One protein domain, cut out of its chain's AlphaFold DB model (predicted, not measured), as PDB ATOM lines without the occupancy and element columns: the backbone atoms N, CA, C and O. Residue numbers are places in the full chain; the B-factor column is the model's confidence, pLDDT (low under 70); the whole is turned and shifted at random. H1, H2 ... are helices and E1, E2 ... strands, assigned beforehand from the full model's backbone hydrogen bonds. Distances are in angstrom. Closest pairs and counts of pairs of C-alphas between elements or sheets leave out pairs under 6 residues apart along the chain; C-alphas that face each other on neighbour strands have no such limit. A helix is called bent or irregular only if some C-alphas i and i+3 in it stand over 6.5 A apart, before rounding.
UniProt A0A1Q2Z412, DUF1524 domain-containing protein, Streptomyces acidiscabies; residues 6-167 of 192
ATOM      1  N   ALA A   6     -15.283 121.263 -70.626       91.19
ATOM      2  CA  ALA A   6     -15.554 119.835 -70.525       91.19
ATOM      3  C   ALA A   6     -15.044 119.136 -71.792       91.19
ATOM      4  O   ALA A   6     -15.395 119.539 -72.899       91.19
ATOM      5  N   SER A   7     -14.217 118.107 -71.631       94.50
ATOM      6  CA  SER A   7     -13.728 117.261 -72.715       94.50
ATOM      7  C   SER A   7     -14.702 116.103 -72.937       94.50
ATOM      8  O   SER A   7     -14.734 115.182 -72.121       94.50
ATOM      9  N   PRO A   8     -15.471 116.090 -74.037       94.44
ATOM     10  CA  PRO A   8     -16.463 115.044 -74.276       94.44
ATOM     11  C   PRO A   8     -15.846 113.673 -74.584       94.44
ATOM     12  O   PRO A   8     -16.532 112.662 -74.517       94.44
ATOM     13  N   TYR A   9     -14.559 113.606 -74.938       96.75
ATOM     14  CA  TYR A   9     -13.918 112.321 -75.224       96.75
ATOM     15  C   TYR A   9     -13.661 111.487 -73.970       96.75
ATOM     16  O   TYR A   9     -13.671 110.261 -74.051       96.75
ATOM     17  N   ASP A  10     -13.396 112.129 -72.836       96.12
ATOM     18  CA  ASP A  10     -12.930 111.469 -71.613       96.12
ATOM     19  C   ASP A  10     -13.540 112.041 -70.324       96.12
ATOM     20  O   ASP A  10     -13.010 111.789 -69.245       96.12
ATOM     21  N   ASP A  11     -14.624 112.812 -70.444       95.19
ATOM     22  CA  ASP A  11     -15.401 113.425 -69.356       95.19
ATOM     23  C   ASP A  11     -14.580 114.286 -68.378       95.19
ATOM     24  O   ASP A  11     -14.979 114.536 -67.238       95.19
ATOM     25  N   LYS A  12     -13.412 114.777 -68.814       93.38
ATOM     26  CA  LYS A  12     -12.544 115.615 -67.981       93.38
ATOM     27  C   LYS A  12     -12.965 117.073 -68.009       93.38
ATOM     28  O   LYS A  12     -13.239 117.632 -69.066       93.38
ATOM     29  N   VAL A  13     -12.881 117.719 -66.850       94.00
ATOM     30  CA  VAL A  13     -12.928 119.177 -66.731       94.00
ATOM     31  C   VAL A  13     -11.504 119.728 -66.818       94.00
ATOM     32  O   VAL A  13     -10.630 119.346 -66.042       94.00
ATOM     33  N   LEU A  14     -11.268 120.609 -67.781       89.44
ATOM     34  CA  LEU A  14      -9.988 121.249 -68.076       89.44
ATOM     35  C   LEU A  14     -10.047 122.690 -67.573       89.44
ATOM     36  O   LEU A  14     -11.034 123.380 -67.825       89.44
ATOM     37  N   THR A  15      -9.010 123.159 -66.886       90.69
ATOM     38  CA  THR A  15      -8.984 124.499 -66.272       90.69
ATOM     39  C   THR A  15      -7.860 125.386 -66.795       90.69
ATOM     40  O   THR A  15      -7.835 126.592 -66.535       90.69
ATOM     41  N   THR A  16      -6.937 124.820 -67.574       85.81
ATOM     42  CA  THR A  16      -5.865 125.562 -68.240       85.81
ATOM     43  C   THR A  16      -5.913 125.354 -69.748       85.81
ATOM     44  O   THR A  16      -6.275 124.286 -70.239       85.81
ATOM     45  N   ALA A  17      -5.476 126.365 -70.501       84.62
ATOM     46  CA  ALA A  17      -5.412 126.278 -71.960       84.62
ATOM     47  C   ALA A  17      -4.511 125.124 -72.443       84.62
ATOM     48  O   ALA A  17      -4.813 124.492 -73.441       84.62
ATOM     49  N   SER A  18      -3.440 124.794 -71.710       87.75
ATOM     50  CA  SER A  18      -2.520 123.703 -72.066       87.75
ATOM     51  C   SER A  18      -3.104 122.294 -71.903       87.75
ATOM     52  O   SER A  18      -2.512 121.330 -72.390       87.75
ATOM     53  N   GLN A  19      -4.228 122.154 -71.196       89.62
ATOM     54  CA  GLN A  19      -4.929 120.879 -71.036       89.62
ATOM     55  C   GLN A  19      -5.897 120.590 -72.187       89.62
ATOM     56  O   GLN A  19      -6.309 119.438 -72.337       89.62
ATOM     57  N   ALA A  20      -6.257 121.604 -72.976       89.88
ATOM     58  CA  ALA A  20      -7.214 121.511 -74.067       89.88
ATOM     59  C   ALA A  20      -6.510 121.622 -75.423       89.88
ATOM     60  O   ALA A  20      -5.668 122.492 -75.618       89.88
ATOM     61  N   ASP A  21      -6.909 120.776 -76.367       91.31
ATOM     62  CA  ASP A  21      -6.592 120.929 -77.785       91.31
ATOM     63  C   ASP A  21      -7.906 121.085 -78.571       91.31
ATOM     64  O   ASP A  21      -8.945 120.551 -78.171       91.31
ATOM     65  N   ILE A  22      -7.850 121.766 -79.718       92.06
ATOM     66  CA  ILE A  22      -8.894 121.662 -80.744       92.06
ATOM     67  C   ILE A  22      -8.570 120.450 -81.621       92.06
ATOM     68  O   ILE A  22      -7.502 120.392 -82.232       92.06
ATOM     69  N   ASP A  23      -9.482 119.487 -81.668       95.81
ATOM     70  CA  ASP A  23      -9.408 118.310 -82.532       95.81
ATOM     71  C   ASP A  23     -10.299 118.486 -83.768       95.81
ATOM     72  O   ASP A  23     -11.349 119.134 -83.717       95.81
ATOM     73  N   HIS A  24      -9.883 117.860 -84.869       97.75
ATOM     74  CA  HIS A  24     -10.711 117.673 -86.054       97.75
ATOM     75  C   HIS A  24     -11.486 116.367 -85.910       97.75
ATOM     76  O   HIS A  24     -10.872 115.297 -85.902       97.75
ATOM     77  N   MET A  25     -12.820 116.428 -85.855       97.94
ATOM     78  CA  MET A  25     -13.687 115.250 -85.723       97.94
ATOM     79  C   MET A  25     -13.279 114.169 -86.721       97.94
ATOM     80  O   MET A  25     -12.913 113.070 -86.304       97.94
ATOM     81  N   VAL A  26     -13.194 114.518 -88.009       98.19
ATOM     82  CA  VAL A  26     -12.476 113.732 -89.020       98.19
ATOM     83  C   VAL A  26     -11.060 114.308 -89.184       98.19
ATOM     84  O   VAL A  26     -10.927 115.399 -89.747       98.19
ATOM     85  N   PRO A  27      -9.990 113.604 -88.747       97.88
ATOM     86  CA  PRO A  27      -8.619 114.090 -88.865       97.88
ATOM     87  C   PRO A  27      -8.239 114.428 -90.304       97.88
ATOM     88  O   PRO A  27      -8.579 113.687 -91.228       97.88
ATOM     89  N   LEU A  28      -7.441 115.481 -90.498       94.69
ATOM     90  CA  LEU A  28      -7.033 115.938 -91.833       94.69
ATOM     91  C   LEU A  28      -6.375 114.831 -92.680       94.69
ATOM     92  O   LEU A  28      -6.680 114.686 -93.861       94.69
ATOM     93  N   ALA A  29      -5.520 114.000 -92.075       92.75
ATOM     94  CA  ALA A  29      -4.892 112.877 -92.774       92.75
ATOM     95  C   ALA A  29      -5.875 111.731 -93.084       92.75
ATOM     96  O   ALA A  29      -5.751 111.078 -94.118       92.75
ATOM     97  N   ALA A  30      -6.887 111.510 -92.238       94.81
ATOM     98  CA  ALA A  30      -7.958 110.558 -92.528       94.81
ATOM     99  C   ALA A  30      -8.856 111.060 -93.670       94.81
ATOM    100  O   ALA A  30      -9.239 110.274 -94.537       94.81
ATOM    101  N   ALA A  31      -9.143 112.365 -93.718       97.00
ATOM    102  CA  ALA A  31      -9.849 113.000 -94.829       97.00
ATOM    103  C   ALA A  31      -9.067 112.861 -96.143       97.00
ATOM    104  O   ALA A  31      -9.639 112.474 -97.160       97.00
ATOM    105  N   TRP A  32      -7.748 113.083 -96.114       95.31
ATOM    106  CA  TRP A  32      -6.875 112.881 -97.275       95.31
ATOM    107  C   TRP A  32      -6.999 111.465 -97.843       95.31
ATOM    108  O   TRP A  32      -7.309 111.300 -99.017       95.31
ATOM    109  N   ARG A  33      -6.865 110.436 -96.991       94.94
ATOM    110  CA  ARG A  33      -7.005 109.022 -97.395       94.94
ATOM    111  C   ARG A  33      -8.412 108.637 -97.866       94.94
ATOM    112  O   ARG A  33      -8.571 107.567 -98.441       94.94
ATOM    113  N   SER A  34      -9.425 109.462 -97.598       92.25
ATOM    114  CA  SER A  34     -10.826 109.186 -97.942       92.25
ATOM    115  C   SER A  34     -11.382 110.074 -99.064       92.25
ATOM    116  O   SER A  34     -12.583 110.017 -99.329       92.25
ATOM    117  N   GLY A  35     -10.524 110.839 -99.753       92.62
ATOM    118  CA  GLY A  35     -10.862 111.555-100.992       92.62
ATOM    119  C   GLY A  35     -10.508 113.044-101.013       92.62
ATOM    120  O   GLY A  35     -10.664 113.689-102.051       92.62
ATOM    121  N   ALA A  36     -10.031 113.618 -99.899       93.38
ATOM    122  CA  ALA A  36      -9.636 115.032 -99.856       93.38
ATOM    123  C   ALA A  36      -8.308 115.335-100.575       93.38
ATOM    124  O   ALA A  36      -7.950 116.503-100.767       93.38
ATOM    125  N   ASP A  37      -7.570 114.305-100.977       92.00
ATOM    126  CA  ASP A  37      -6.388 114.408-101.834       92.00
ATOM    127  C   ASP A  37      -6.724 115.014-103.206       92.00
ATOM    128  O   ASP A  37      -5.980 115.854-103.711       92.00
ATOM    129  N   THR A  38      -7.900 114.693-103.747       93.38
ATOM    130  CA  THR A  38      -8.394 115.222-105.032       93.38
ATOM    131  C   THR A  38      -8.950 116.647-104.958       93.38
ATOM    132  O   THR A  38      -9.260 117.252-105.984       93.38
ATOM    133  N   TRP A  39      -9.120 117.204-103.757       94.50
ATOM    134  CA  TRP A  39      -9.729 118.521-103.595       94.50
ATOM    135  C   TRP A  39      -8.786 119.659-103.987       94.50
ATOM    136  O   TRP A  39      -7.559 119.534-103.970       94.50
ATOM    137  N   THR A  40      -9.371 120.823-104.264       93.81
ATOM    138  CA  THR A  40      -8.605 122.069-104.307       93.81
ATOM    139  C   THR A  40      -8.116 122.446-102.908       93.81
ATOM    140  O   THR A  40      -8.642 121.994-101.881       93.81
ATOM    141  N   THR A  41      -7.101 123.303-102.852       87.75
ATOM    142  CA  THR A  41      -6.567 123.820-101.586       87.75
ATOM    143  C   THR A  41      -7.621 124.618-100.819       87.75
ATOM    144  O   THR A  41      -7.722 124.489 -99.600       87.75
ATOM    145  N   GLU A  42      -8.470 125.366-101.519       91.75
ATOM    146  CA  GLU A  42      -9.555 126.162-100.939       91.75
ATOM    147  C   GLU A  42     -10.572 125.262-100.236       91.75
ATOM    148  O   GLU A  42     -10.950 125.532 -99.097       91.75
ATOM    149  N   ARG A  43     -10.957 124.142-100.862       95.50
ATOM    150  CA  ARG A  43     -11.896 123.186-100.259       95.50
ATOM    151  C   ARG A  43     -11.292 122.477 -99.047       95.50
ATOM    152  O   ARG A  43     -11.980 122.313 -98.042       95.50
ATOM    153  N   ARG A  44     -10.006 122.104 -99.088       94.19
ATOM    154  CA  ARG A  44      -9.317 121.565 -97.899       94.19
ATOM    155  C   ARG A  44      -9.234 122.589 -96.769       94.19
ATOM    156  O   ARG A  44      -9.402 122.218 -95.609       94.19
ATOM    157  N   ARG A  45      -9.001 123.867 -97.086       88.38
ATOM    158  CA  ARG A  45      -9.000 124.951 -96.095       88.38
ATOM    159  C   ARG A  45     -10.387 125.147 -95.488       88.38
ATOM    160  O   ARG A  45     -10.460 125.289 -94.273       88.38
ATOM    161  N   ALA A  46     -11.451 125.109 -96.288       91.56
ATOM    162  CA  ALA A  46     -12.822 125.168 -95.782       91.56
ATOM    163  C   ALA A  46     -13.100 124.013 -94.805       91.56
ATOM    164  O   ALA A  46     -13.480 124.263 -93.669       91.56
ATOM    165  N   PHE A  47     -12.762 122.775 -95.182       93.94
ATOM    166  CA  PHE A  47     -12.885 121.603 -94.305       93.94
ATOM    167  C   PHE A  47     -12.094 121.729 -92.994       93.94
ATOM    168  O   PHE A  47     -12.577 121.363 -91.926       93.94
ATOM    169  N   ALA A  48     -10.861 122.242 -93.053       90.31
ATOM    170  CA  ALA A  48     -10.016 122.385 -91.869       90.31
ATOM    171  C   ALA A  48     -10.500 123.477 -90.896       90.31
ATOM    172  O   ALA A  48     -10.098 123.447 -89.734       90.31
ATOM    173  N   ASN A  49     -11.327 124.417 -91.366       90.19
ATOM    174  CA  ASN A  49     -11.817 125.575 -90.610       90.19
ATOM    175  C   ASN A  49     -13.349 125.604 -90.503       90.19
ATOM    176  O   ASN A  49     -13.932 126.666 -90.295       90.19
ATOM    177  N   ASP A  50     -14.005 124.458 -90.671       88.94
ATOM    178  CA  ASP A  50     -15.456 124.358 -90.584       88.94
ATOM    179  C   ASP A  50     -15.917 124.517 -89.129       88.94
ATOM    180  O   ASP A  50     -15.748 123.620 -88.299       88.94
ATOM    181  N   LEU A  51     -16.455 125.702 -88.837       88.81
ATOM    182  CA  LEU A  51     -17.057 126.077 -87.557       88.81
ATOM    183  C   LEU A  51     -18.589 125.972 -87.580       88.81
ATOM    184  O   LEU A  51     -19.219 126.092 -86.532       88.81
ATOM    185  N   GLU A  52     -19.187 125.789 -88.760       92.00
ATOM    186  CA  GLU A  52     -20.640 125.662 -88.918       92.00
ATOM    187  C   GLU A  52     -21.107 124.257 -88.526       92.00
ATOM    188  O   GLU A  52     -22.202 124.078 -87.990       92.00
ATOM    189  N   HIS A  53     -20.251 123.259 -88.744       91.88
ATOM    190  CA  HIS A  53     -20.513 121.861 -88.441       91.88
ATOM    191  C   HIS A  53     -19.596 121.347 -87.325       91.88
ATOM    192  O   HIS A  53     -18.623 121.979 -86.920       91.88
ATOM    193  N   SER A  54     -19.878 120.142 -86.822       90.81
ATOM    194  CA  SER A  54     -19.132 119.504 -85.723       90.81
ATOM    195  C   SER A  54     -17.743 118.982 -86.125       90.81
ATOM    196  O   SER A  54     -17.331 117.919 -85.661       90.81
ATOM    197  N   GLN A  55     -17.035 119.684 -87.014       95.31
ATOM    198  CA  GLN A  55     -15.705 119.302 -87.475       95.31
ATOM    199  C   GLN A  55     -14.604 119.745 -86.512       95.31
ATOM    200  O   GLN A  55     -13.596 119.055 -86.421       95.31
ATOM    201  N   LEU A  56     -14.787 120.839 -85.773       93.94
ATOM    202  CA  LEU A  56     -13.847 121.298 -84.749       93.94
ATOM    203  C   LEU A  56     -14.443 121.120 -83.350       93.94
ATOM    204  O   LEU A  56     -15.590 121.491 -83.103       93.94
ATOM    205  N   ILE A  57     -13.668 120.548 -82.427       93.00
ATOM    206  CA  ILE A  57     -14.121 120.269 -81.059       93.00
ATOM    207  C   ILE A  57     -12.995 120.448 -80.040       93.00
ATOM    208  O   ILE A  57     -11.875 119.994 -80.258       93.00
ATOM    209  N   ALA A  58     -13.286 121.089 -78.907       92.31
ATOM    210  CA  ALA A  58     -12.346 121.144 -77.792       92.31
ATOM    211  C   ALA A  58     -12.397 119.864 -76.965       92.31
ATOM    212  O   ALA A  58     -13.456 119.443 -76.498       92.31
ATOM    213  N   VAL A  59     -11.233 119.260 -76.769       94.69
ATOM    214  CA  VAL A  59     -11.059 118.001 -76.043       94.69
ATOM    215  C   VAL A  59      -9.778 118.056 -75.222       94.69
ATOM    216  O   VAL A  59      -8.935 118.935 -75.404       94.69
ATOM    217  N   SER A  60      -9.594 117.101 -74.314       96.69
ATOM    218  CA  SER A  60      -8.339 116.998 -73.580       96.69
ATOM    219  C   SER A  60      -7.179 116.720 -74.540       96.69
ATOM    220  O   SER A  60      -7.268 115.866 -75.431       96.69
ATOM    221  N   ALA A  61      -6.053 117.403 -74.330       94.81
ATOM    222  CA  ALA A  61      -4.852 117.220 -75.142       94.81
ATOM    223  C   ALA A  61      -4.378 115.754 -75.138       94.81
ATOM    224  O   ALA A  61      -3.885 115.240 -76.140       94.81
ATOM    225  N   ALA A  62      -4.569 115.040 -74.024       96.38
ATOM    226  CA  ALA A  62      -4.261 113.616 -73.922       96.38
ATOM    227  C   ALA A  62      -5.116 112.766 -74.879       96.38
ATOM    228  O   ALA A  62      -4.566 111.958 -75.631       96.38
ATOM    229  N   SER A  63      -6.437 112.972 -74.894       97.31
ATOM    230  CA  SER A  63      -7.347 112.216 -75.761       97.31
ATOM    231  C   SER A  63      -7.144 112.557 -77.238       97.31
ATOM    232  O   SER A  63      -7.069 111.645 -78.063       97.31
ATOM    233  N   ASN A  64      -6.934 113.836 -77.571       97.69
ATOM    234  CA  ASN A  64      -6.572 114.263 -78.926       97.69
ATOM    235  C   ASN A  64      -5.279 113.588 -79.418       97.69
ATOM    236  O   ASN A  64      -5.181 113.073 -80.535       97.69
ATOM    237  N   ARG A  65      -4.254 113.529 -78.561       96.25
ATOM    238  CA  ARG A  65      -2.979 112.885 -78.902       96.25
ATOM    239  C   ARG A  65      -3.113 111.381 -79.088       96.25
ATOM    240  O   ARG A  65      -2.508 110.870 -80.032       96.25
ATOM    241  N   ALA A  66      -3.910 110.716 -78.253       98.25
ATOM    242  CA  ALA A  66      -4.211 109.293 -78.379       98.25
ATOM    243  C   ALA A  66      -4.937 108.979 -79.700       98.25
ATOM    244  O   ALA A  66      -4.523 108.063 -80.423       98.25
ATOM    245  N   LYS A  67      -5.942 109.790 -80.060       98.12
ATOM    246  CA  LYS A  67      -6.652 109.708 -81.343       98.12
ATOM    247  C   LYS A  67      -5.690 109.877 -82.518       98.12
ATOM    248  O   LYS A  67      -5.477 108.939 -83.289       98.12
ATOM    249  N   GLY A  68      -5.018 111.023 -82.617       97.00
ATOM    250  CA  GLY A  68      -4.170 111.338 -83.770       97.00
ATOM    251  C   GLY A  68      -4.975 111.325 -85.072       97.00
ATOM    252  O   GLY A  68      -6.045 111.918 -85.145       97.00
ATOM    253  N   ASP A  69      -4.483 110.632 -86.098       95.25
ATOM    254  CA  ASP A  69      -5.164 110.485 -87.391       95.25
ATOM    255  C   ASP A  69      -5.965 109.180 -87.539       95.25
ATOM    256  O   ASP A  69      -6.306 108.781 -88.658       95.25
ATOM    257  N   LYS A  70      -6.242 108.506 -86.418       98.38
ATOM    258  CA  LYS A  70      -6.988 107.247 -86.392       98.38
ATOM    259  C   LYS A  70      -8.460 107.472 -86.714       98.38
ATOM    260  O   LYS A  70      -9.054 108.495 -86.376       98.38
ATOM    261  N   THR A  71      -9.031 106.465 -87.347       98.06
ATOM    262  CA  THR A  71     -10.450 106.333 -87.664       98.06
ATOM    263  C   THR A  71     -11.179 105.534 -86.562       98.06
ATOM    264  O   THR A  71     -10.509 104.937 -85.713       98.06
ATOM    265  N   PRO A  72     -12.531 105.525 -86.520       98.31
ATOM    266  CA  PRO A  72     -13.317 104.903 -85.440       98.31
ATOM    267  C   PRO A  72     -13.039 103.412 -85.173       98.31
ATOM    268  O   PRO A  72     -13.306 102.902 -84.084       98.31
ATOM    269  N   ASP A  73     -12.513 102.695 -86.162       98.06
ATOM    270  CA  ASP A  73     -12.077 101.301 -86.054       98.06
ATOM    271  C   ASP A  73     -10.763 101.133 -85.279       98.06
ATOM    272  O   ASP A  73     -10.568 100.106 -84.637       98.06
ATOM    273  N   ALA A  74      -9.898 102.150 -85.272       98.31
ATOM    274  CA  ALA A  74      -8.601 102.121 -84.594       98.31
ATOM    275  C   ALA A  74      -8.576 102.923 -83.283       98.31
ATOM    276  O   ALA A  74      -7.702 102.714 -82.440       98.31
ATOM    277  N   TRP A  75      -9.501 103.866 -83.099       98.56
ATOM    278  CA  TRP A  75      -9.641 104.627 -81.861       98.56
ATOM    279  C   TRP A  75     -11.081 105.083 -81.658       98.56
ATOM    280  O   TRP A  75     -11.734 105.546 -82.591       98.56
ATOM    281  N   ARG A  76     -11.552 105.005 -80.414       98.12
ATOM    282  CA  ARG A  76     -12.869 105.485 -79.987       98.12
ATOM    283  C   ARG A  76     -12.697 106.367 -78.750       98.12
ATOM    284  O   ARG A  76     -11.761 106.122 -77.982       98.12
ATOM    285  N   PRO A  77     -13.589 107.345 -78.520       97.81
ATOM    286  CA  PRO A  77     -13.603 108.093 -77.270       97.81
ATOM    287  C   PRO A  77     -13.633 107.148 -76.059       97.81
ATOM    288  O   PRO A  77     -14.453 106.226 -76.050       97.81
ATOM    289  N   PRO A  78     -12.774 107.345 -75.041       97.12
ATOM    290  CA  PRO A  78     -12.862 106.593 -73.790       97.12
ATOM    291  C   PRO A  78     -14.240 106.676 -73.119       97.12
ATOM    292  O   PRO A  78     -14.708 105.686 -72.558       97.12
ATOM    293  N   SER A  79     -14.909 107.830 -73.210       96.00
ATOM    294  CA  SER A  79     -16.291 107.991 -72.763       96.00
ATOM    295  C   SER A  79     -17.255 107.327 -73.746       96.00
ATOM    296  O   SER A  79     -17.516 107.830 -74.843       96.00
ATOM    297  N   THR A  80     -17.822 106.191 -73.340       94.25
ATOM    298  CA  THR A  80     -18.842 105.476 -74.125       94.25
ATOM    299  C   THR A  80     -20.154 106.251 -74.224       94.25
ATOM    300  O   THR A  80     -20.890 106.085 -75.197       94.25
ATOM    301  N   ALA A  81     -20.426 107.157 -73.278       90.19
ATOM    302  CA  ALA A  81     -21.573 108.061 -73.338       90.19
ATOM    303  C   ALA A  81     -21.509 108.989 -74.565       90.19
ATOM    304  O   ALA A  81     -22.542 109.350 -75.127       90.19
ATOM    305  N   TYR A  82     -20.301 109.316 -75.037       95.00
ATOM    306  CA  TYR A  82     -20.101 110.177 -76.200       95.00
ATOM    307  C   TYR A  82     -20.148 109.440 -77.549       95.00
ATOM    308  O   TYR A  82     -20.147 110.074 -78.605       95.00
ATOM    309  N   TRP A  83     -20.223 108.105 -77.556       95.44
ATOM    310  CA  TRP A  83     -20.100 107.299 -78.778       95.44
ATOM    311  C   TRP A  83     -21.143 107.635 -79.844       95.44
ATOM    312  O   TRP A  83     -20.774 107.869 -80.991       95.44
ATOM    313  N   CYS A  84     -22.423 107.745 -79.490       94.06
ATOM    314  CA  CYS A  84     -23.465 108.083 -80.464       94.06
ATOM    315  C   CYS A  84     -23.272 109.472 -81.082       94.06
ATOM    316  O   CYS A  84     -23.448 109.634 -82.290       94.06
ATOM    317  N   ILE A  85     -22.867 110.465 -80.283       94.12
ATOM    318  CA  ILE A  85     -22.611 111.823 -80.781       94.12
ATOM    319  C   ILE A  85     -21.400 111.814 -81.708       94.12
ATOM    320  O   ILE A  85     -21.496 112.306 -82.832       94.12
ATOM    321  N   TYR A  86     -20.301 111.190 -81.282       96.44
ATOM    322  CA  TYR A  86     -19.092 111.033 -82.087       96.44
ATOM    323  C   TYR A  86     -19.386 110.353 -83.430       96.44
ATOM    324  O   TYR A  86     -19.025 110.873 -84.482       96.44
ATOM    325  N   SER A  87     -20.107 109.230 -83.412       97.31
ATOM    326  CA  SER A  87     -20.485 108.484 -84.615       97.31
ATOM    327  C   SER A  87     -21.351 109.305 -85.566       97.31
ATOM    328  O   SER A  87     -21.094 109.315 -86.769       97.31
ATOM    329  N   ARG A  88     -22.350 110.032 -85.050       96.19
ATOM    330  CA  ARG A  88     -23.197 110.898 -85.884       96.19
ATOM    331  C   ARG A  88     -22.416 112.065 -86.474       96.19
ATOM    332  O   ARG A  88     -22.583 112.334 -87.659       96.19
ATOM    333  N   ALA A  89     -21.563 112.719 -85.689       96.56
ATOM    334  CA  ALA A  89     -20.714 113.807 -86.167       96.56
ATOM    335  C   ALA A  89     -19.745 113.314 -87.253       96.56
ATOM    336  O   ALA A  89     -19.685 113.902 -88.330       96.56
ATOM    337  N   TRP A  90     -19.070 112.183 -87.027       98.06
ATOM    338  CA  TRP A  90     -18.179 111.558 -88.009       98.06
ATOM    339  C   TRP A  90     -18.892 111.261 -89.333       98.06
ATOM    340  O   TRP A  90     -18.423 111.667 -90.399       98.06
ATOM    341  N   THR A  91     -20.047 110.587 -89.281       97.38
ATOM    342  CA  THR A  91     -20.839 110.271 -90.480       97.38
ATOM    343  C   THR A  91     -21.365 111.532 -91.159       97.38
ATOM    344  O   THR A  91     -21.327 111.610 -92.386       97.38
ATOM    345  N   HIS A  92     -21.820 112.525 -90.392       97.56
ATOM    346  CA  HIS A  92     -22.317 113.785 -90.935       97.56
ATOM    347  C   HIS A  92     -21.222 114.546 -91.687       97.56
ATOM    348  O   HIS A  92     -21.429 114.888 -92.848       97.56
ATOM    349  N   ILE A  93     -20.041 114.727 -91.087       97.75
ATOM    350  CA  ILE A  93     -18.910 115.403 -91.737       97.75
ATOM    351  C   ILE A  93     -18.461 114.647 -92.987       97.75
ATOM    352  O   ILE A  93     -18.307 115.253 -94.048       97.75
ATOM    353  N   LYS A  94     -18.291 113.319 -92.913       98.00
ATOM    354  CA  LYS A  94     -17.911 112.544 -94.102       98.00
ATOM    355  C   LYS A  94     -18.955 112.643 -95.215       98.00
ATOM    356  O   LYS A  94     -18.578 112.794 -96.372       98.00
ATOM    357  N   SER A  95     -20.243 112.635 -94.877       97.75
ATOM    358  CA  SER A  95     -21.322 112.819 -95.852       97.75
ATOM    359  C   SER A  95     -21.306 114.213 -96.476       97.75
ATOM    360  O   SER A  95     -21.373 114.325 -97.696       97.75
ATOM    361  N   LEU A  96     -21.212 115.265 -95.659       97.31
ATOM    362  CA  LEU A  96     -21.221 116.661 -96.101       97.31
ATOM    363  C   LEU A  96     -20.090 116.944 -97.092       97.31
ATOM    364  O   LEU A  96     -20.292 117.587 -98.118       97.31
ATOM    365  N   TYR A  97     -18.904 116.418 -96.800       96.81
ATOM    366  CA  TYR A  97     -17.723 116.653 -97.616       96.81
ATOM    367  C   TYR A  97     -17.497 115.611 -98.717       96.81
ATOM    368  O   TYR A  97     -16.578 115.784 -99.518       96.81
ATOM    369  N   GLY A  98     -18.326 114.568 -98.810       97.06
ATOM    370  CA  GLY A  98     -18.184 113.509 -99.815       97.06
ATOM    371  C   GLY A  98     -16.951 112.623 -99.604       97.06
ATOM    372  O   GLY A  98     -16.307 112.227-100.572       97.06
ATOM    373  N   LEU A  99     -16.597 112.346 -98.348       97.06
ATOM    374  CA  LEU A  99     -15.501 111.456 -97.966       97.06
ATOM    375  C   LEU A  99     -15.982 110.007 -97.856       97.06
ATOM    376  O   LEU A  99     -17.070 109.726 -97.349       97.06
ATOM    377  N   THR A 100     -15.139 109.067 -98.269       96.94
ATOM    378  CA  THR A 100     -15.443 107.635 -98.190       96.94
ATOM    379  C   THR A 100     -15.305 107.081 -96.768       96.94
ATOM    380  O   THR A 100     -14.599 107.619 -95.908       96.94
ATOM    381  N   VAL A 101     -16.002 105.975 -96.505       96.06
ATOM    382  CA  VAL A 101     -15.947 105.222 -95.246       96.06
ATOM    383  C   VAL A 101     -15.555 103.789 -95.577       96.06
ATOM    384  O   VAL A 101     -16.190 103.158 -96.422       96.06
ATOM    385  N   THR A 102     -14.522 103.272 -94.919       96.06
ATOM    386  CA  THR A 102     -14.111 101.873 -95.090       96.06
ATOM    387  C   THR A 102     -15.068 100.913 -94.371       96.06
ATOM    388  O   THR A 102     -15.813 101.304 -93.469       96.06
ATOM    389  N   SER A 103     -15.061  99.627 -94.739       97.12
ATOM    390  CA  SER A 103     -15.893  98.625 -94.055       97.12
ATOM    391  C   SER A 103     -15.598  98.517 -92.547       97.12
ATOM    392  O   SER A 103     -16.563  98.519 -91.782       97.12
ATOM    393  N   PRO A 104     -14.327  98.496 -92.079       97.56
ATOM    394  CA  PRO A 104     -14.022  98.505 -90.646       97.56
ATOM    395  C   PRO A 104     -14.559  99.746 -89.926       97.56
ATOM    396  O   PRO A 104     -15.181  99.620 -88.871       97.56
ATOM    397  N   GLU A 105     -14.403 100.935 -90.521       96.88
ATOM    398  CA  GLU A 105     -14.971 102.170 -89.973       96.88
ATOM    399  C   GLU A 105     -16.488 102.076 -89.822       96.88
ATOM    400  O   GLU A 105     -17.031 102.427 -88.775       96.88
ATOM    401  N   LYS A 106     -17.178 101.584 -90.857       96.69
ATOM    402  CA  LYS A 106     -18.636 101.427 -90.843       96.69
ATOM    403  C   LYS A 106     -19.084 100.477 -89.733       96.69
ATOM    404  O   LYS A 106     -20.053 100.787 -89.042       96.69
ATOM    405  N   THR A 107     -18.384  99.359 -89.543       97.38
ATOM    406  CA  THR A 107     -18.656  98.414 -88.451       97.38
ATOM    407  C   THR A 107     -18.487  99.086 -87.092       97.38
ATOM    408  O   THR A 107     -19.410  99.054 -86.280       97.38
ATOM    409  N   ALA A 108     -17.365  99.774 -86.866       97.88
ATOM    410  CA  ALA A 108     -17.102 100.462 -85.605       97.88
ATOM    411  C   ALA A 108     -18.146 101.548 -85.297       97.88
ATOM    412  O   ALA A 108     -18.647 101.631 -84.178       97.88
ATOM    413  N   ILE A 109     -18.533 102.339 -86.301       96.69
ATOM    414  CA  ILE A 109     -19.608 103.333 -86.185       96.69
ATOM    415  C   ILE A 109     -20.934 102.654 -85.817       96.69
ATOM    416  O   ILE A 109     -21.644 103.145 -84.942       96.69
ATOM    417  N   GLY A 110     -21.260 101.524 -86.449       95.50
ATOM    418  CA  GLY A 110     -22.469 100.752 -86.159       95.50
ATOM    419  C   GLY A 110     -22.523 100.248 -84.716       95.50
ATOM    420  O   GLY A 110     -23.538 100.426 -84.045       95.50
ATOM    421  N   GLU A 111     -21.424  99.689 -84.210       95.06
ATOM    422  CA  GLU A 111     -21.303  99.251 -82.811       95.06
ATOM    423  C   GLU A 111     -21.497 100.413 -81.832       95.06
ATOM    424  O   GLU A 111     -22.233 100.299 -80.850       95.06
ATOM    425  N   MET A 112     -20.865 101.551 -82.122       95.00
ATOM    426  CA  MET A 112     -20.942 102.748 -81.291       95.00
ATOM    427  C   MET A 112     -22.362 103.317 -81.218       95.00
ATOM    428  O   MET A 112     -22.827 103.684 -80.139       95.00
ATOM    429  N   LEU A 113     -23.080 103.331 -82.344       92.31
ATOM    430  CA  LEU A 113     -24.487 103.737 -82.401       92.31
ATOM    431  C   LEU A 113     -25.401 102.752 -81.657       92.31
ATOM    432  O   LEU A 113     -26.320 103.173 -80.954       92.31
ATOM    433  N   ALA A 114     -25.149 101.446 -81.785       87.94
ATOM    434  CA  ALA A 114     -25.960 100.409 -81.154       87.94
ATOM    435  C   ALA A 114     -25.829 100.404 -79.624       87.94
ATOM    436  O   ALA A 114     -26.827 100.202 -78.927       87.94
ATOM    437  N   LEU A 115     -24.628 100.657 -79.087       80.88
ATOM    438  CA  LEU A 115     -24.404 100.698 -77.640       80.88
ATOM    439  C   LEU A 115     -25.239 101.797 -76.968       80.88
ATOM    440  O   LEU A 115     -25.857 101.560 -75.933       80.88
ATOM    441  N   SER A 116     -25.329 102.978 -77.584       64.19
ATOM    442  CA  SER A 116     -26.103 104.096 -77.032       64.19
ATOM    443  C   SER A 116     -27.622 103.894 -77.094       64.19
ATOM    444  O   SER A 116     -28.358 104.495 -76.309       64.19
ATOM    445  N   ALA A 117     -28.106 103.024 -77.984       58.34
ATOM    446  CA  ALA A 117     -29.514 102.627 -78.013       58.34
ATOM    447  C   ALA A 117     -29.883 101.704 -76.833       58.34
ATOM    448  O   ALA A 117     -31.019 101.736 -76.361       58.34
ATOM    449  N   HIS A 118     -28.930 100.912 -76.327       51.31
ATOM    450  CA  HIS A 118     -29.171  99.958 -75.237       51.31
ATOM    451  C   HIS A 118     -29.209 100.615 -73.855       51.31
ATOM    452  O   HIS A 118     -29.984 100.188 -73.002       51.31
ATOM    453  N   THR A 119     -28.440 101.680 -73.627       52.12
ATOM    454  CA  THR A 119     -28.452 102.419 -72.352       52.12
ATOM    455  C   THR A 119     -29.720 103.247 -72.128       52.12
ATOM    456  O   THR A 119     -29.992 103.622 -70.992       52.12
ATOM    457  N   SER A 120     -30.520 103.509 -73.170       53.25
ATOM    458  CA  SER A 120     -31.655 104.445 -73.092       53.25
ATOM    459  C   SER A 120     -33.031 103.793 -72.892       53.25
ATOM    460  O   SER A 120     -34.011 104.518 -72.725       53.25
ATOM    461  N   GLY A 121     -33.157 102.456 -72.938       49.56
ATOM    462  CA  GLY A 121     -34.410 101.710 -72.670       49.56
ATOM    463  C   GLY A 121     -35.638 102.081 -73.528       49.56
ATOM    464  O   GLY A 121     -36.714 101.513 -73.366       49.56
ATOM    465  N   THR A 122     -35.500 103.025 -74.457       46.69
ATOM    466  CA  THR A 122     -36.579 103.648 -75.218       46.69
ATOM    467  C   THR A 122     -36.145 103.699 -76.674       46.69
ATOM    468  O   THR A 122     -35.103 104.255 -77.014       46.69
ATOM    469  N   ARG A 123     -36.940 103.090 -77.562       47.91
ATOM    470  CA  ARG A 123     -36.602 102.885 -78.985       47.91
ATOM    471  C   ARG A 123     -36.489 104.180 -79.808       47.91
ATOM    472  O   ARG A 123     -36.348 104.094 -81.020       47.91
ATOM    473  N   ASN A 124     -36.592 105.354 -79.182       48.00
ATOM    474  CA  ASN A 124     -36.713 106.628 -79.884       48.00
ATOM    475  C   ASN A 124     -35.980 107.806 -79.220       48.00
ATOM    476  O   ASN A 124     -36.320 108.961 -79.464       48.00
ATOM    477  N   SER A 125     -34.979 107.532 -78.385       50.16
ATOM    478  CA  SER A 125     -34.182 108.580 -77.746       50.16
ATOM    479  C   SER A 125     -32.872 108.750 -78.510       50.16
ATOM    480  O   SER A 125     -31.935 107.970 -78.347       50.16
ATOM    481  N   GLY A 126     -32.822 109.740 -79.407       58.38
ATOM    482  CA  GLY A 126     -31.574 110.158 -80.055       58.38
ATOM    483  C   GLY A 126     -30.514 110.503 -79.008       58.38
ATOM    484  O   GLY A 126     -30.892 110.931 -77.931       58.38
ATOM    485  N   CYS A 127     -29.228 110.288 -79.325       61.91
ATOM    486  CA  CYS A 127     -28.067 110.382 -78.421       61.91
ATOM    487  C   CYS A 127     -28.283 111.293 -77.190       61.91
ATOM    488  O   CYS A 127     -27.955 112.480 -77.236       61.91
ATOM    489  N   LEU A 128     -28.863 110.764 -76.106       54.28
ATOM    490  CA  LEU A 128     -29.133 111.556 -74.910       54.28
ATOM    491  C   LEU A 128     -27.849 111.623 -74.089       54.28
ATOM    492  O   LEU A 128     -27.292 110.604 -73.686       54.28
ATOM    493  N   PHE A 129     -27.384 112.844 -73.851       44.97
ATOM    494  CA  PHE A 129     -26.332 113.128 -72.887       44.97
ATOM    495  C   PHE A 129     -26.952 112.977 -71.485       44.97
ATOM    496  O   PHE A 129     -27.791 113.787 -71.103       44.97
ATOM    497  N   SER A 130     -26.567 111.963 -70.701       43.31
ATOM    498  CA  SER A 130     -27.016 111.835 -69.294       43.31
ATOM    499  C   SER A 130     -26.325 112.820 -68.333       43.31
ATOM    500  O   SER A 130     -26.503 112.734 -67.122       43.31
ATOM    501  N   GLY A 131     -25.544 113.771 -68.848       40.44
ATOM    502  CA  GLY A 131     -24.911 114.838 -68.075       40.44
ATOM    503  C   GLY A 131     -25.451 116.200 -68.495       40.44
ATOM    504  O   GLY A 131     -25.236 116.641 -69.618       40.44
ATOM    505  N   GLY A 132     -26.157 116.890 -67.605       35.25
ATOM    506  CA  GLY A 132     -26.557 118.272 -67.835       35.25
ATOM    507  C   GLY A 132     -25.349 119.209 -67.834       35.25
ATOM    508  O   GLY A 132     -25.088 119.853 -66.828       35.25
ATOM    509  N   THR A 133     -24.625 119.310 -68.944       36.72
ATOM    510  CA  THR A 133     -23.754 120.446 -69.254       36.72
ATOM    511  C   THR A 133     -23.810 120.694 -70.754       36.72
ATOM    512  O   THR A 133     -23.513 119.825 -71.570       36.72
ATOM    513  N   SER A 134     -24.256 121.892 -71.122       32.84
ATOM    514  CA  SER A 134     -24.275 122.377 -72.495       32.84
ATOM    515  C   SER A 134     -22.930 122.097 -73.163       32.84
ATOM    516  O   SER A 134     -21.891 122.491 -72.632       32.84
ATOM    517  N   ALA A 135     -22.942 121.440 -74.327       38.22
ATOM    518  CA  ALA A 135     -21.794 121.451 -75.220       38.22
ATOM    519  C   ALA A 135     -21.431 122.922 -75.450       38.22
ATOM    520  O   ALA A 135     -22.202 123.671 -76.055       38.22
ATOM    521  N   VAL A 136     -20.316 123.370 -74.875       37.25
ATOM    522  CA  VAL A 136     -19.860 124.745 -75.046       37.25
ATOM    523  C   VAL A 136     -19.400 124.845 -76.493       37.25
ATOM    524  O   VAL A 136     -18.298 124.417 -76.827       37.25
ATOM    525  N   SER A 137     -20.272 125.361 -77.363       35.38
ATOM    526  CA  SER A 137     -19.841 125.884 -78.655       35.38
ATOM    527  C   SER A 137     -18.796 126.944 -78.354       35.38
ATOM    528  O   SER A 137     -19.101 127.969 -77.744       35.38
ATOM    529  N   LEU A 138     -17.547 126.658 -78.708       37.28
ATOM    530  CA  LEU A 138     -16.510 127.667 -78.656       37.28
ATOM    531  C   LEU A 138     -16.821 128.700 -79.733       37.28
ATOM    532  O   LEU A 138     -17.019 128.360 -80.897       37.28
ATOM    533  N   SER A 139     -16.872 129.966 -79.336       35.75
ATOM    534  CA  SER A 139     -16.924 131.069 -80.293       35.75
ATOM    535  C   SER A 139     -15.646 131.086 -81.141       35.75
ATOM    536  O   SER A 139     -14.584 130.635 -80.698       35.75
ATOM    537  N   ALA A 140     -15.727 131.636 -82.356       35.09
ATOM    538  CA  ALA A 140     -14.582 131.755 -83.263       35.09
ATOM    539  C   ALA A 140     -13.355 132.431 -82.606       35.09
ATOM    540  O   ALA A 140     -12.216 132.068 -82.900       35.09
ATOM    541  N   GLU A 141     -13.565 133.343 -81.650       28.42
ATOM    542  CA  GLU A 141     -12.488 133.994 -80.888       28.42
ATOM    543  C   GLU A 141     -11.749 133.039 -79.935       28.42
ATOM    544  O   GLU A 141     -10.530 133.132 -79.770       28.42
ATOM    545  N   GLN A 142     -12.450 132.071 -79.337       40.09
ATOM    546  CA  GLN A 142     -11.838 131.073 -78.452       40.09
ATOM    547  C   GLN A 142     -11.000 130.057 -79.238       40.09
ATOM    548  O   GLN A 142      -9.959 129.611 -78.753       40.09
ATOM    549  N   VAL A 143     -11.413 129.736 -80.468       39.72
ATOM    550  CA  VAL A 143     -10.630 128.902 -81.394       39.72
ATOM    551  C   VAL A 143      -9.363 129.634 -81.846       39.72
ATOM    552  O   VAL A 143      -8.291 129.027 -81.891       39.72
ATOM    553  N   LEU A 144      -9.451 130.941 -82.112       35.19
ATOM    554  CA  LEU A 144      -8.318 131.754 -82.563       35.19
ATOM    555  C   LEU A 144      -7.205 131.861 -81.505       35.19
ATOM    556  O   LEU A 144      -6.024 131.801 -81.846       35.19
ATOM    557  N   HIS A 145      -7.554 131.946 -80.217       36.69
ATOM    558  CA  HIS A 145      -6.572 132.023 -79.127       36.69
ATOM    559  C   HIS A 145      -5.863 130.701 -78.796       36.69
ATOM    560  O   HIS A 145      -4.770 130.731 -78.232       36.69
ATOM    561  N   LEU A 146      -6.432 129.551 -79.170       42.09
ATOM    562  CA  LEU A 146      -5.778 128.243 -79.028       42.09
ATOM    563  C   LEU A 146      -4.848 127.912 -80.208       42.09
ATOM    564  O   LEU A 146      -4.036 126.994 -80.109       42.09
ATOM    565  N   HIS A 147      -4.940 128.647 -81.320       39.00
ATOM    566  CA  HIS A 147      -4.310 128.249 -82.578       39.00
ATOM    567  C   HIS A 147      -2.817 128.597 -82.712       39.00
ATOM    568  O   HIS A 147      -2.200 128.169 -83.687       39.00
ATOM    569  N   LEU A 148      -2.202 129.362 -81.796       34.72
ATOM    570  CA  LEU A 148      -0.835 129.862 -82.019       34.72
ATOM    571  C   LEU A 148       0.011 130.048 -80.741       34.72
ATOM    572  O   LEU A 148      -0.027 131.110 -80.121       34.72
ATOM    573  N   PRO A 149       0.951 129.129 -80.458       31.66
ATOM    574  CA  PRO A 149       2.289 129.499 -80.032       31.66
ATOM    575  C   PRO A 149       3.226 129.441 -81.243       31.66
ATOM    576  O   PRO A 149       3.412 128.400 -81.878       31.66
ATOM    577  N   ALA A 150       3.839 130.577 -81.567       37.72
ATOM    578  CA  ALA A 150       4.904 130.654 -82.551       37.72
ATOM    579  C   ALA A 150       6.106 129.812 -82.082       37.72
ATOM    580  O   ALA A 150       6.722 130.143 -81.075       37.72
ATOM    581  N   GLY A 151       6.467 128.749 -82.815       36.31
ATOM    582  CA  GLY A 151       7.830 128.207 -82.719       36.31
ATOM    583  C   GLY A 151       8.041 126.697 -82.622       36.31
ATOM    584  O   GLY A 151       8.984 126.300 -81.951       36.31
ATOM    585  N   ASN A 152       7.274 125.833 -83.300       38.03
ATOM    586  CA  ASN A 152       7.678 124.419 -83.370       38.03
ATOM    587  C   ASN A 152       7.423 123.763 -84.738       38.03
ATOM    588  O   ASN A 152       6.484 122.996 -84.912       38.03
ATOM    589  N   ARG A 153       8.257 124.079 -85.739       41.31
ATOM    590  CA  ARG A 153       8.130 123.601 -87.138       41.31
ATOM    591  C   ARG A 153       8.641 122.169 -87.377       41.31
ATOM    592  O   ARG A 153       8.733 121.748 -88.523       41.31
ATOM    593  N   SER A 154       8.975 121.420 -86.329       32.12
ATOM    594  CA  SER A 154       9.637 120.107 -86.424       32.12
ATOM    595  C   SER A 154       8.756 118.918 -86.014       32.12
ATOM    596  O   SER A 154       9.217 117.779 -86.061       32.12
ATOM    597  N   HIS A 155       7.481 119.128 -85.660       38.59
ATOM    598  CA  HIS A 155       6.566 118.015 -85.384       38.59
ATOM    599  C   HIS A 155       5.915 117.462 -86.666       38.59
ATOM    600  O   HIS A 155       5.299 118.227 -87.411       38.59
ATOM    601  N   PRO A 156       5.910 116.131 -86.887       36.97
ATOM    602  CA  PRO A 156       5.327 115.510 -88.084       36.97
ATOM    603  C   PRO A 156       3.822 115.778 -88.260       36.97
ATOM    604  O   PRO A 156       3.311 115.749 -89.374       36.97
ATOM    605  N   ARG A 157       3.113 116.123 -87.177       43.78
ATOM    606  CA  ARG A 157       1.700 116.537 -87.211       43.78
ATOM    607  C   ARG A 157       1.482 117.905 -87.872       43.78
ATOM    608  O   ARG A 157       0.456 118.112 -88.508       43.78
ATOM    609  N   LEU A 158       2.458 118.810 -87.779       38.12
ATOM    610  CA  LEU A 158       2.390 120.136 -88.396       38.12
ATOM    611  C   LEU A 158       2.775 120.114 -89.874       38.12
ATOM    612  O   LEU A 158       2.334 120.995 -90.596       38.12
ATOM    613  N   LEU A 159       3.523 119.109 -90.344       37.69
ATOM    614  CA  LEU A 159       3.868 118.959 -91.764       37.69
ATOM    615  C   LEU A 159       2.641 118.677 -92.638       37.69
ATOM    616  O   LEU A 159       2.561 119.205 -93.738       37.69
ATOM    617  N   ILE A 160       1.659 117.917 -92.143       41.44
ATOM    618  CA  ILE A 160       0.405 117.660 -92.871       41.44
ATOM    619  C   ILE A 160      -0.468 118.918 -92.893       41.44
ATOM    620  O   ILE A 160      -1.003 119.282 -93.935       41.44
ATOM    621  N   GLN A 161      -0.557 119.632 -91.769       41.91
ATOM    622  CA  GLN A 161      -1.295 120.894 -91.698       41.91
ATOM    623  C   GLN A 161      -0.630 121.994 -92.549       41.91
ATOM    624  O   GLN A 161      -1.327 122.743 -93.224       41.91
ATOM    625  N   TRP A 162       0.707 122.027 -92.618       37.31
ATOM    626  CA  TRP A 162       1.478 122.886 -93.526       37.31
ATOM    627  C   TRP A 162       1.331 122.494 -94.998       37.31
ATOM    628  O   TRP A 162       1.129 123.371 -95.831       37.31
ATOM    629  N   ALA A 163       1.396 121.205 -95.331       40.59
ATOM    630  CA  ALA A 163       1.224 120.714 -96.700       40.59
ATOM    631  C   ALA A 163      -0.178 121.030 -97.242       40.59
ATOM    632  O   ALA A 163      -0.324 121.482 -98.376       40.59
ATOM    633  N   ILE A 164      -1.202 120.890 -96.394       43.38
ATOM    634  CA  ILE A 164      -2.589 121.240 -96.716       43.38
ATOM    635  C   ILE A 164      -2.781 122.761 -96.843       43.38
ATOM    636  O   ILE A 164      -3.525 123.199 -97.717       43.38
ATOM    637  N   LEU A 165      -2.103 123.575 -96.024       42.12
ATOM    638  CA  LEU A 165      -2.173 125.040 -96.103       42.12
ATOM    639  C   LEU A 165      -1.373 125.640 -97.273       42.12
ATOM    640  O   LEU A 165      -1.773 126.693 -97.771       42.12
ATOM    641  N   MET A 166      -0.287 124.989 -97.710       38.81
ATOM    642  CA  MET A 166       0.645 125.489 -98.736       38.81
ATOM    643  C   MET A 166       0.551 124.783-100.096       38.81
ATOM    644  O   MET A 166       1.262 125.163-101.021       38.81
ATOM    645  N   GLY A 167      -0.299 123.763-100.249       40.56
ATOM    646  CA  GLY A 167      -0.477 123.068-101.531       40.56
ATOM    647  C   GLY A 167       0.749 122.275-102.003       40.56
ATOM    648  O   GLY A 167       0.864 121.984-103.189       40.56
TER     649      GLY A 167
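AT A GLANCE: This is residues 6 to 167 of the 192 residues of the protein "DUF1524 domain-containing protein" of Streptomyces acidiscabies (UniProt A0A1Q2Z412). A small ribbon of two antiparallel strands, E2 and E3, lies near the middle, with the short helices H3 and H6 to either side of it. The helical hairpin of H4 and H5, the two longest helices, forms one side of the body, while H1, H2 and H7 gather in a cluster of short helices beyond one end of the ribbon. From H5 a long loop, residues 119 to 139, swings outward and returns to H6. The printed part has 162 residues, with named elements in the order E1, E2, H1, H2, E3, H3, H4, H5, H6, H7; it is mostly helix. It is compact, with a radius of gyration of the C-alphas of 16.0 A and spans of 49 by 38 by 25 A.

IN THESE COORDINATES: E2 is residues 20 to 24, 13.1 A long, beginning at C-alpha 20 (-7.214, 121.511, -74.067). E3 is residues 56 to 60, 13.2 A long. E1 is residues 12 to 14. H3 is residues 61 to 67 and H6 residues 140 to 146. H4, residues 80 to 97, runs 26.0 A from C-alpha 80 (-18.842, 105.476, -74.125), and it is irregular: C-alphas 81 and 84 are 7.4 A apart. H5, residues 103 to 118, is 23.1 A long. H1 is residues 28 to 33, H2 residues 41 to 48, and H7 residues 156 to 166, 15.3 A long, ending at C-alpha 166 (0.645, 125.489, -98.736).

HOW THE PARTS SIT: E2 and E3 are antiparallel at 141 degrees, with N 23 and O 57 at 2.8 A and N 59 and O 21 at 3.0 A, within hydrogen-bond range. E1 pairs with no named strand, but its residues 12 to 13 pair antiparallel with residues 6 to 7. The closest C-alphas of E2 and H3 are those of Asp 21 and Ala 61, 4.9 A apart; those of E2 and H6 are Asp 21 and Leu 146, 7.5 A apart. H2 and H7 touch at a steep tilt of 47 degrees, opposite ways, closest at the C-alphas of Thr 41 and Ile 164, 6.8 A. H1 and H7 only just touch, with 3 pairs of C-alphas within 8 A, the closest being Ala 29 and Ile 160 at 7.1 A. In the hairpin, H4 touches H5 with residues 80 to 87 alone, at a steep tilt of 45 degrees, opposite ways; the C-alphas of Cys 84 and Leu 113 are closest, at 4.9 A. E3 and H4 are apart. Every O i to N i+4 pair is within hydrogen-bond range in H1, H2 and H3; the counts are 12 of 14 in H4, 11 of 12 in H5, 2 of 3 in H6 and 5 of 7 in H7.

THE WHOLE: The two C-alphas farthest apart are those of Thr 122 and Gly 151, 51.3 A. The printed part has no cut. The links H3 to H4 and H5 to H6 are long. The model's pLDDT is under 70 in residues 116 to 167.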